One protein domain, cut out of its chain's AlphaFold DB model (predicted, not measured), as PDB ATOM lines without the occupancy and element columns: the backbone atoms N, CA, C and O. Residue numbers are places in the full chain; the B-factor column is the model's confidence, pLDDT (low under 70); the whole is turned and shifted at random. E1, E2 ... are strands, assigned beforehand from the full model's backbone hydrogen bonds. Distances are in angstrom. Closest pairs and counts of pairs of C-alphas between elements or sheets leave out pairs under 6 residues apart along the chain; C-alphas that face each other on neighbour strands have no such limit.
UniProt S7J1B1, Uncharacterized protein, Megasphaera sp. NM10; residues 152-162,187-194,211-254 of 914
ATOM      1  N   ALA A 152       1.608 -13.461  91.451       71.75
ATOM      2  CA  ALA A 152       0.292 -13.775  91.995       71.75
ATOM      3  C   ALA A 152      -0.185 -12.669  92.951       71.75
ATOM      4  O   ALA A 152      -1.352 -12.278  92.926       71.75
ATOM      5  N   VAL A 153       0.738 -12.139  93.757       79.88
ATOM      6  CA  VAL A 153       0.548 -10.936  94.573       79.88
ATOM      7  C   VAL A 153       1.706  -9.999  94.280       79.88
ATOM      8  O   VAL A 153       2.862 -10.410  94.375       79.88
ATOM      9  N   SER A 154       1.411  -8.750  93.940       82.12
ATOM     10  CA  SER A 154       2.423  -7.709  93.779       82.12
ATOM     11  C   SER A 154       2.094  -6.505  94.647       82.12
ATOM     12  O   SER A 154       0.942  -6.099  94.744       82.12
ATOM     13  N   ILE A 155       3.112  -5.952  95.297       83.75
ATOM     14  CA  ILE A 155       3.026  -4.709  96.055       83.75
ATOM     15  C   ILE A 155       3.974  -3.733  95.374       83.75
ATOM     16  O   ILE A 155       5.174  -4.002  95.259       83.75
ATOM     17  N   SER A 156       3.436  -2.625  94.886       76.94
ATOM     18  CA  SER A 156       4.207  -1.574  94.230       76.94
ATOM     19  C   SER A 156       3.792  -0.205  94.747       76.94
ATOM     20  O   SER A 156       2.701  -0.022  95.281       76.94
ATOM     21  N   GLY A 157       4.695   0.760  94.632       69.38
ATOM     22  CA  GLY A 157       4.422   2.151  94.967       69.38
ATOM     23  C   GLY A 157       4.728   3.026  93.768       69.38
ATOM     24  O   GLY A 157       5.837   2.954  93.243       69.38
ATOM     25  N   LYS A 158       3.758   3.845  93.359       68.81
ATOM     26  CA  LYS A 158       3.928   4.864  92.324       68.81
ATOM     27  C   LYS A 158       3.503   6.213  92.883       68.81
ATOM     28  O   LYS A 158       2.427   6.323  93.461       68.81
ATOM     29  N   ASP A 159       4.357   7.226  92.749       66.00
ATOM     30  CA  ASP A 159       4.068   8.611  93.161       66.00
ATOM     31  C   ASP A 159       3.609   8.761  94.634       66.00
ATOM     32  O   ASP A 159       2.835   9.650  94.981       66.00
ATOM     33  N   GLY A 160       4.082   7.878  95.523       64.31
ATOM     34  CA  GLY A 160       3.702   7.860  96.943       64.31
ATOM     35  C   GLY A 160       2.388   7.134  97.259       64.31
ATOM     36  O   GLY A 160       2.006   7.065  98.426       64.31
ATOM     37  N   VAL A 161       1.718   6.555  96.258       66.12
ATOM     38  CA  VAL A 161       0.512   5.732  96.420       66.12
ATOM     39  C   VAL A 161       0.883   4.252  96.343       66.12
ATOM     40  O   VAL A 161       1.488   3.797  95.371       66.12
ATOM     41  N   GLY A 162       0.520   3.496  97.381       69.50
ATOM     42  CA  GLY A 162       0.675   2.042  97.410       69.50
ATOM     43  C   GLY A 162      -0.418   1.332  96.607       69.50
ATOM     44  O   GLY A 162      -1.599   1.680  96.698       69.50
ATOM     45  N   ASP A 187      -6.430  -4.512  90.957       75.88
ATOM     46  CA  ASP A 187      -5.529  -3.540  91.557       75.88
ATOM     47  C   ASP A 187      -6.239  -2.860  92.724       75.88
ATOM     48  O   ASP A 187      -7.197  -2.111  92.521       75.88
ATOM     49  N   ILE A 188      -5.791  -3.143  93.947       83.25
ATOM     50  CA  ILE A 188      -6.316  -2.551  95.177       83.25
ATOM     51  C   ILE A 188      -5.467  -1.335  95.543       83.25
ATOM     52  O   ILE A 188      -4.244  -1.424  95.664       83.25
ATOM     53  N   THR A 189      -6.121  -0.204  95.782       78.12
ATOM     54  CA  THR A 189      -5.493   1.026  96.266       78.12
ATOM     55  C   THR A 189      -6.328   1.670  97.373       78.12
ATOM     56  O   THR A 189      -7.463   1.268  97.641       78.12
ATOM     57  N   VAL A 190      -5.760   2.676  98.035       75.19
ATOM     58  CA  VAL A 190      -6.470   3.518  98.997       75.19
ATOM     59  C   VAL A 190      -6.598   4.926  98.441       75.19
ATOM     60  O   VAL A 190      -5.617   5.521  98.002       75.19
ATOM     61  N   LYS A 191      -7.814   5.468  98.455       70.88
ATOM     62  CA  LYS A 191      -8.086   6.848  98.036       70.88
ATOM     63  C   LYS A 191      -8.740   7.617  99.175       70.88
ATOM     64  O   LYS A 191      -9.558   7.070  99.914       70.88
ATOM     65  N   ASN A 192      -8.395   8.893  99.309       60.56
ATOM     66  CA  ASN A 192      -9.081   9.781 100.242       60.56
ATOM     67  C   ASN A 192     -10.470  10.132  99.685       60.56
ATOM     68  O   ASN A 192     -10.603  10.471  98.509       60.56
ATOM     69  N   GLY A 193     -11.509  10.025 100.513       53.75
ATOM     70  CA  GLY A 193     -12.852  10.500 100.187       53.75
ATOM     71  C   GLY A 193     -12.991  11.994 100.477       53.75
ATOM     72  O   GLY A 193     -12.511  12.470 101.508       53.75
ATOM     73  N   TYR A 194     -13.663  12.729  99.591       48.28
ATOM     74  CA  TYR A 194     -13.891  14.169  99.747       48.28
ATOM     75  C   TYR A 194     -15.329  14.610  99.451       48.28
ATOM     76  O   TYR A 194     -16.114  13.919  98.795       48.28
ATOM     77  N   GLY A 211     -23.744   7.710  99.251       51.53
ATOM     78  CA  GLY A 211     -24.312   7.958 100.576       51.53
ATOM     79  C   GLY A 211     -23.476   7.574 101.794       51.53
ATOM     80  O   GLY A 211     -23.704   6.523 102.370       51.53
ATOM     81  N   VAL A 212     -22.697   8.532 102.304       49.22
ATOM     82  CA  VAL A 212     -22.236   8.556 103.703       49.22
ATOM     83  C   VAL A 212     -22.169   9.973 104.257       49.22
ATOM     84  O   VAL A 212     -21.594  10.856 103.627       49.22
ATOM     85  N   ASP A 213     -22.712  10.143 105.463       44.00
ATOM     86  CA  ASP A 213     -22.372  11.230 106.381       44.00
ATOM     87  C   ASP A 213     -21.070  10.846 107.096       44.00
ATOM     88  O   ASP A 213     -21.064  10.052 108.036       44.00
ATOM     89  N   GLY A 214     -19.947  11.369 106.615       45.19
ATOM     90  CA  GLY A 214     -18.640  11.132 107.218       45.19
ATOM     91  C   GLY A 214     -17.578  11.961 106.520       45.19
ATOM     92  O   GLY A 214     -17.127  11.618 105.429       45.19
ATOM     93  N   THR A 215     -17.196  13.071 107.142       51.25
ATOM     94  CA  THR A 215     -16.068  13.901 106.715       51.25
ATOM     95  C   THR A 215     -14.798  13.041 106.635       51.25
ATOM     96  O   THR A 215     -14.403  12.450 107.636       51.25
ATOM     97  N   SER A 216     -14.163  12.978 105.458       57.41
ATOM     98  CA  SER A 216     -12.791  12.464 105.259       57.41
ATOM     99  C   SER A 216     -12.556  10.961 105.517       57.41
ATOM    100  O   SER A 216     -11.609  10.591 106.208       57.41
ATOM    101  N   LEU A 217     -13.372  10.066 104.946       62.38
ATOM    102  CA  LEU A 217     -13.128   8.614 105.029       62.38
ATOM    103  C   LEU A 217     -12.150   8.125 103.944       62.38
ATOM    104  O   LEU A 217     -12.380   8.335 102.751       62.38
ATOM    105  N   THR A 218     -11.087   7.420 104.341       69.94
ATOM    106  CA  THR A 218     -10.218   6.664 103.422       69.94
ATOM    107  C   THR A 218     -10.964   5.437 102.892       69.94
ATOM    108  O   THR A 218     -11.563   4.684 103.659       69.94
ATOM    109  N   ARG A 219     -10.928   5.220 101.576       76.81
ATOM    110  CA  ARG A 219     -11.624   4.124 100.890       76.81
ATOM    111  C   ARG A 219     -10.643   3.099 100.356       76.81
ATOM    112  O   ARG A 219      -9.666   3.478  99.718       76.81
ATOM    113  N   ILE A 220     -10.958   1.818 100.549       82.50
ATOM    114  CA  ILE A 220     -10.351   0.738  99.768       82.50
ATOM    115  C   ILE A 220     -11.078   0.691  98.429       82.50
ATOM    116  O   ILE A 220     -12.296   0.493  98.372       82.50
ATOM    117  N   VAL A 221     -10.310   0.899  97.372       79.38
ATOM    118  CA  VAL A 221     -10.779   0.969  95.996       79.38
ATOM    119  C   VAL A 221     -10.124  -0.159  95.222       79.38
ATOM    120  O   VAL A 221      -8.932  -0.406  95.394       79.38
ATOM    121  N   TYR A 222     -10.893  -0.834  94.376       82.38
ATOM    122  CA  TYR A 222     -10.339  -1.792  93.435       82.38
ATOM    123  C   TYR A 222     -10.865  -1.544  92.028       82.38
ATOM    124  O   TYR A 222     -12.029  -1.192  91.849       82.38
ATOM    125  N   THR A 223     -10.012  -1.738  91.031       74.50
ATOM    126  CA  THR A 223     -10.392  -1.585  89.622       74.50
ATOM    127  C   THR A 223     -10.416  -2.946  88.947       74.50
ATOM    128  O   THR A 223      -9.465  -3.720  89.065       74.50
ATOM    129  N   ASP A 224     -11.498  -3.238  88.230       72.94
ATOM    130  CA  ASP A 224     -11.611  -4.399  87.351       72.94
ATOM    131  C   ASP A 224     -11.952  -3.974  85.907       72.94
ATOM    132  O   ASP A 224     -11.943  -2.792  85.563       72.94
ATOM    133  N   LYS A 225     -12.251  -4.938  85.025       68.69
ATOM    134  CA  LYS A 225     -12.596  -4.667  83.613       68.69
ATOM    135  C   LYS A 225     -13.875  -3.836  83.430       68.69
ATOM    136  O   LYS A 225     -14.110  -3.342  82.331       68.69
ATOM    137  N   THR A 226     -14.716  -3.737  84.456       69.62
ATOM    138  CA  THR A 226     -15.981  -2.991  84.449       69.62
ATOM    139  C   THR A 226     -15.849  -1.595  85.056       69.62
ATOM    140  O   THR A 226     -16.738  -0.770  84.853       69.62
ATOM    141  N   GLY A 227     -14.732  -1.301  85.730       73.31
ATOM    142  CA  GLY A 227     -14.409   0.023  86.252       73.31
ATOM    143  C   GLY A 227     -13.901   0.000  87.690       73.31
ATOM    144  O   GLY A 227     -13.462  -1.027  88.206       73.31
ATOM    145  N   GLU A 228     -13.934   1.174  88.318       79.62
ATOM    146  CA  GLU A 228     -13.549   1.388  89.714       79.62
ATOM    147  C   GLU A 228     -14.704   1.029  90.666       79.62
ATOM    148  O   GLU A 228     -15.834   1.489  90.491       79.62
ATOM    149  N   HIS A 229     -14.405   0.261  91.713       77.00
ATOM    150  CA  HIS A 229     -15.345  -0.173  92.747       77.00
ATOM    151  C   HIS A 229     -14.817   0.152  94.144       77.00
ATOM    152  O   HIS A 229     -13.611   0.231  94.373       77.00
ATOM    153  N   GLN A 230     -15.728   0.305  95.105       78.31
ATOM    154  CA  GLN A 230     -15.401   0.612  96.500       78.31
ATOM    155  C   GLN A 230     -15.883  -0.505  97.420       78.31
ATOM    156  O   GLN A 230     -17.001  -1.003  97.273       78.31
ATOM    157  N   VAL A 231     -15.069  -0.858  98.412       79.62
ATOM    158  CA  VAL A 231     -15.482  -1.773  99.480       79.62
ATOM    159  C   VAL A 231     -16.287  -0.996 100.524       79.62
ATOM    160  O   VAL A 231     -15.843   0.051 101.002       79.62
ATOM    161  N   ALA A 232     -17.467  -1.507 100.885       76.50
ATOM    162  CA  ALA A 232     -18.277  -0.930 101.952       76.50
ATOM    163  C   ALA A 232     -17.596  -1.119 103.318       76.50
ATOM    164  O   ALA A 232     -17.143  -2.206 103.676       76.50
ATOM    165  N   THR A 233     -17.549  -0.043 104.085       74.94
ATOM    166  CA  THR A 233     -17.030   0.057 105.446       74.94
ATOM    167  C   THR A 233     -18.181   0.044 106.449       74.94
ATOM    168  O   THR A 233     -19.343   0.244 106.087       74.94
ATOM    169  N   LEU A 234     -17.876  -0.126 107.739       79.19
ATOM    170  CA  LEU A 234     -18.898  -0.020 108.787       79.19
ATOM    171  C   LEU A 234     -19.597   1.352 108.811       79.19
ATOM    172  O   LEU A 234     -20.737   1.453 109.263       79.19
ATOM    173  N   GLU A 235     -18.955   2.372 108.245       74.38
ATOM    174  CA  GLU A 235     -19.474   3.731 108.133       74.38
ATOM    175  C   GLU A 235     -20.514   3.901 107.009       74.38
ATOM    176  O   GLU A 235     -21.277   4.861 107.059       74.38
ATOM    177  N   ASP A 236     -20.601   2.976 106.035       74.62
ATOM    178  CA  ASP A 236     -21.447   3.129 104.836       74.62
ATOM    179  C   ASP A 236     -22.950   2.977 105.079       74.62
ATOM    180  O   ASP A 236     -23.748   3.802 104.641       74.62
ATOM    181  N   GLY A 237     -23.343   1.960 105.839       79.19
ATOM    182  CA  GLY A 237     -24.733   1.758 106.242       79.19
ATOM    183  C   GLY A 237     -25.765   1.551 105.123       79.19
ATOM    184  O   GLY A 237     -25.474   1.550 103.934       79.19
ATOM    185  N   LEU A 238     -27.017   1.342 105.534       84.31
ATOM    186  CA  LEU A 238     -28.200   1.279 104.673       84.31
ATOM    187  C   LEU A 238     -29.112   2.477 104.951       84.31
ATOM    188  O   LEU A 238     -29.222   2.935 106.089       84.31
ATOM    189  N   LYS A 239     -29.799   2.964 103.915       82.88
ATOM    190  CA  LYS A 239     -30.751   4.077 104.013       82.88
ATOM    191  C   LYS A 239     -32.185   3.572 103.868       82.88
ATOM    192  O   LYS A 239     -32.499   2.889 102.897       82.88
ATOM    193  N   PHE A 240     -33.055   3.947 104.801       85.12
ATOM    194  CA  PHE A 240     -34.480   3.604 104.821       85.12
ATOM    195  C   PHE A 240     -35.311   4.884 104.862       85.12
ATOM    196  O   PHE A 240     -34.888   5.873 105.451       85.12
ATOM    197  N   LYS A 241     -36.490   4.901 104.244       81.38
ATOM    198  CA  LYS A 241     -37.371   6.075 104.231       81.38
ATOM    199  C   LYS A 241     -38.798   5.621 104.507       81.38
ATOM    200  O   LYS A 241     -39.288   4.732 103.818       81.38
ATOM    201  N   GLY A 242     -39.418   6.213 105.525       76.38
ATOM    202  CA  GLY A 242     -40.839   6.034 105.829       76.38
ATOM    203  C   GLY A 242     -41.701   7.148 105.231       76.38
ATOM    204  O   GLY A 242     -41.202   8.030 104.525       76.38
ATOM    205  N   ASP A 243     -42.990   7.144 105.565       70.38
ATOM    206  CA  ASP A 243     -43.984   8.085 105.020       70.38
ATOM    207  C   ASP A 243     -43.725   9.553 105.403       70.38
ATOM    208  O   ASP A 243     -44.092  10.464 104.667       70.38
ATOM    209  N   ASN A 244     -43.009   9.809 106.505       71.88
ATOM    210  CA  ASN A 244     -42.595  11.159 106.920       71.88
ATOM    211  C   ASN A 244     -41.462  11.750 106.057       71.88
ATOM    212  O   ASN A 244     -40.928  12.819 106.356       71.88
ATOM    213  N   THR A 245     -41.061  11.041 105.004       71.19
ATOM    214  CA  THR A 245     -40.032  11.393 104.025       71.19
ATOM    215  C   THR A 245     -38.601  11.566 104.555       71.19
ATOM    216  O   THR A 245     -37.679  11.779 103.760       71.19
ATOM    217  N   THR A 246     -38.382  11.416 105.861       82.44
ATOM    218  CA  THR A 246     -37.060  11.530 106.479       82.44
ATOM    219  C   THR A 246     -36.268  10.249 106.229       82.44
ATOM    220  O   THR A 246     -36.774   9.143 106.420       82.44
ATOM    221  N   VAL A 247     -35.024  10.389 105.768       83.31
ATOM    222  CA  VAL A 247     -34.138   9.249 105.504       83.31
ATOM    223  C   VAL A 247     -33.442   8.829 106.798       83.31
ATOM    224  O   VAL A 247     -32.725   9.614 107.410       83.31
ATOM    225  N   ILE A 248     -33.618   7.571 107.188       82.94
ATOM    226  CA  ILE A 248     -32.900   6.904 108.273       82.94
ATOM    227  C   ILE A 248     -31.647   6.269 107.675       82.94
ATOM    228  O   ILE A 248     -31.734   5.259 106.978       82.94
ATOM    229  N   SER A 249     -30.479   6.848 107.950       84.44
ATOM    230  CA  SER A 249     -29.185   6.268 107.570       84.44
ATOM    231  C   SER A 249     -28.646   5.431 108.729       84.44
ATOM    232  O   SER A 249     -28.345   5.959 109.798       84.44
ATOM    233  N   LYS A 250     -28.537   4.115 108.541       85.62
ATOM    234  CA  LYS A 250     -28.105   3.173 109.575       85.62
ATOM    235  C   LYS A 250     -26.790   2.511 109.186       85.62
ATOM    236  O   LYS A 250     -26.779   1.671 108.295       85.62
ATOM    237  N   LYS A 251     -25.699   2.871 109.866       84.12
ATOM    238  CA  LYS A 251     -24.353   2.287 109.694       84.12
ATOM    239  C   LYS A 251     -24.373   0.754 109.790       84.12
ATOM    240  O   LYS A 251     -25.187   0.201 110.536       84.12
ATOM    241  N   LEU A 252     -23.480   0.069 109.068       83.38
ATOM    242  CA  LEU A 252     -23.418  -1.400 109.108       83.38
ATOM    243  C   LEU A 252     -23.098  -1.867 110.541       83.38
ATOM    244  O   LEU A 252     -22.507  -1.126 111.324       83.38
ATOM    245  N   ASN A 253     -23.520  -3.085 110.896       81.88
ATOM    246  CA  ASN A 253     -23.425  -3.647 112.255       81.88
ATOM    247  C   ASN A 253     -24.246  -2.906 113.341       81.88
ATOM    248  O   ASN A 253     -24.014  -3.097 114.532       81.88
ATOM    249  N   ASN A 254     -25.227  -2.079 112.954       82.44
ATOM    250  CA  ASN A 254     -26.206  -1.510 113.883       82.44
ATOM    251  C   ASN A 254     -27.606  -2.093 113.650       82.44
ATOM    252  O   ASN A 254     -28.029  -2.276 112.510       82.44
TER     253      ASN A 254
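AT A GLANCE: This is residues 152 to 162, 187 to 194 and 211 to 254 of the 914 residues of an uncharacterized protein of Megasphaera sp. NM10 (UniProt S7J1B1). A row runs from lone strand E1 through the twisted sheet E2, E3, E4 to the hairpin E5, E6. The printed part has 63 residues with six named strands in that order, all strand by class, both sheets antiparallel. It is only just loose, close to extended: radius of gyration of the C-alphas 15.8 A, spans 50, 25 and 20 A.

IN THESE COORDINATES: Find C-alpha 152 at (0.292, -13.775, 91.995); E1 runs from there to residue 158, 19.0 A. E2 is residues 187 to 194, 21.2 A; E3 218 to 224, 19.6 A; E4 227 to 230; E5 238 to 241; E6, 247 to 250, ends at (-28.105, 3.173, 109.575).

HOW THE PARTS SIT: E1 pairs with no named strand. E2 and E3 are antiparallel at 138 degrees, N 189 to O 221 2.8 A. Hairpins E3, E4 and E5, E6 have N 229 to O 222, 2.8 A, and N 248 to O 240, 2.7 A, within hydrogen-bond range. E4 and E5 are apart.

THE WHOLE: Across the cuts, C-alphas 162 and 187 are 10.2 A apart, 194 and 211 12.2 A. pLDDT is under 70 in 19 residues.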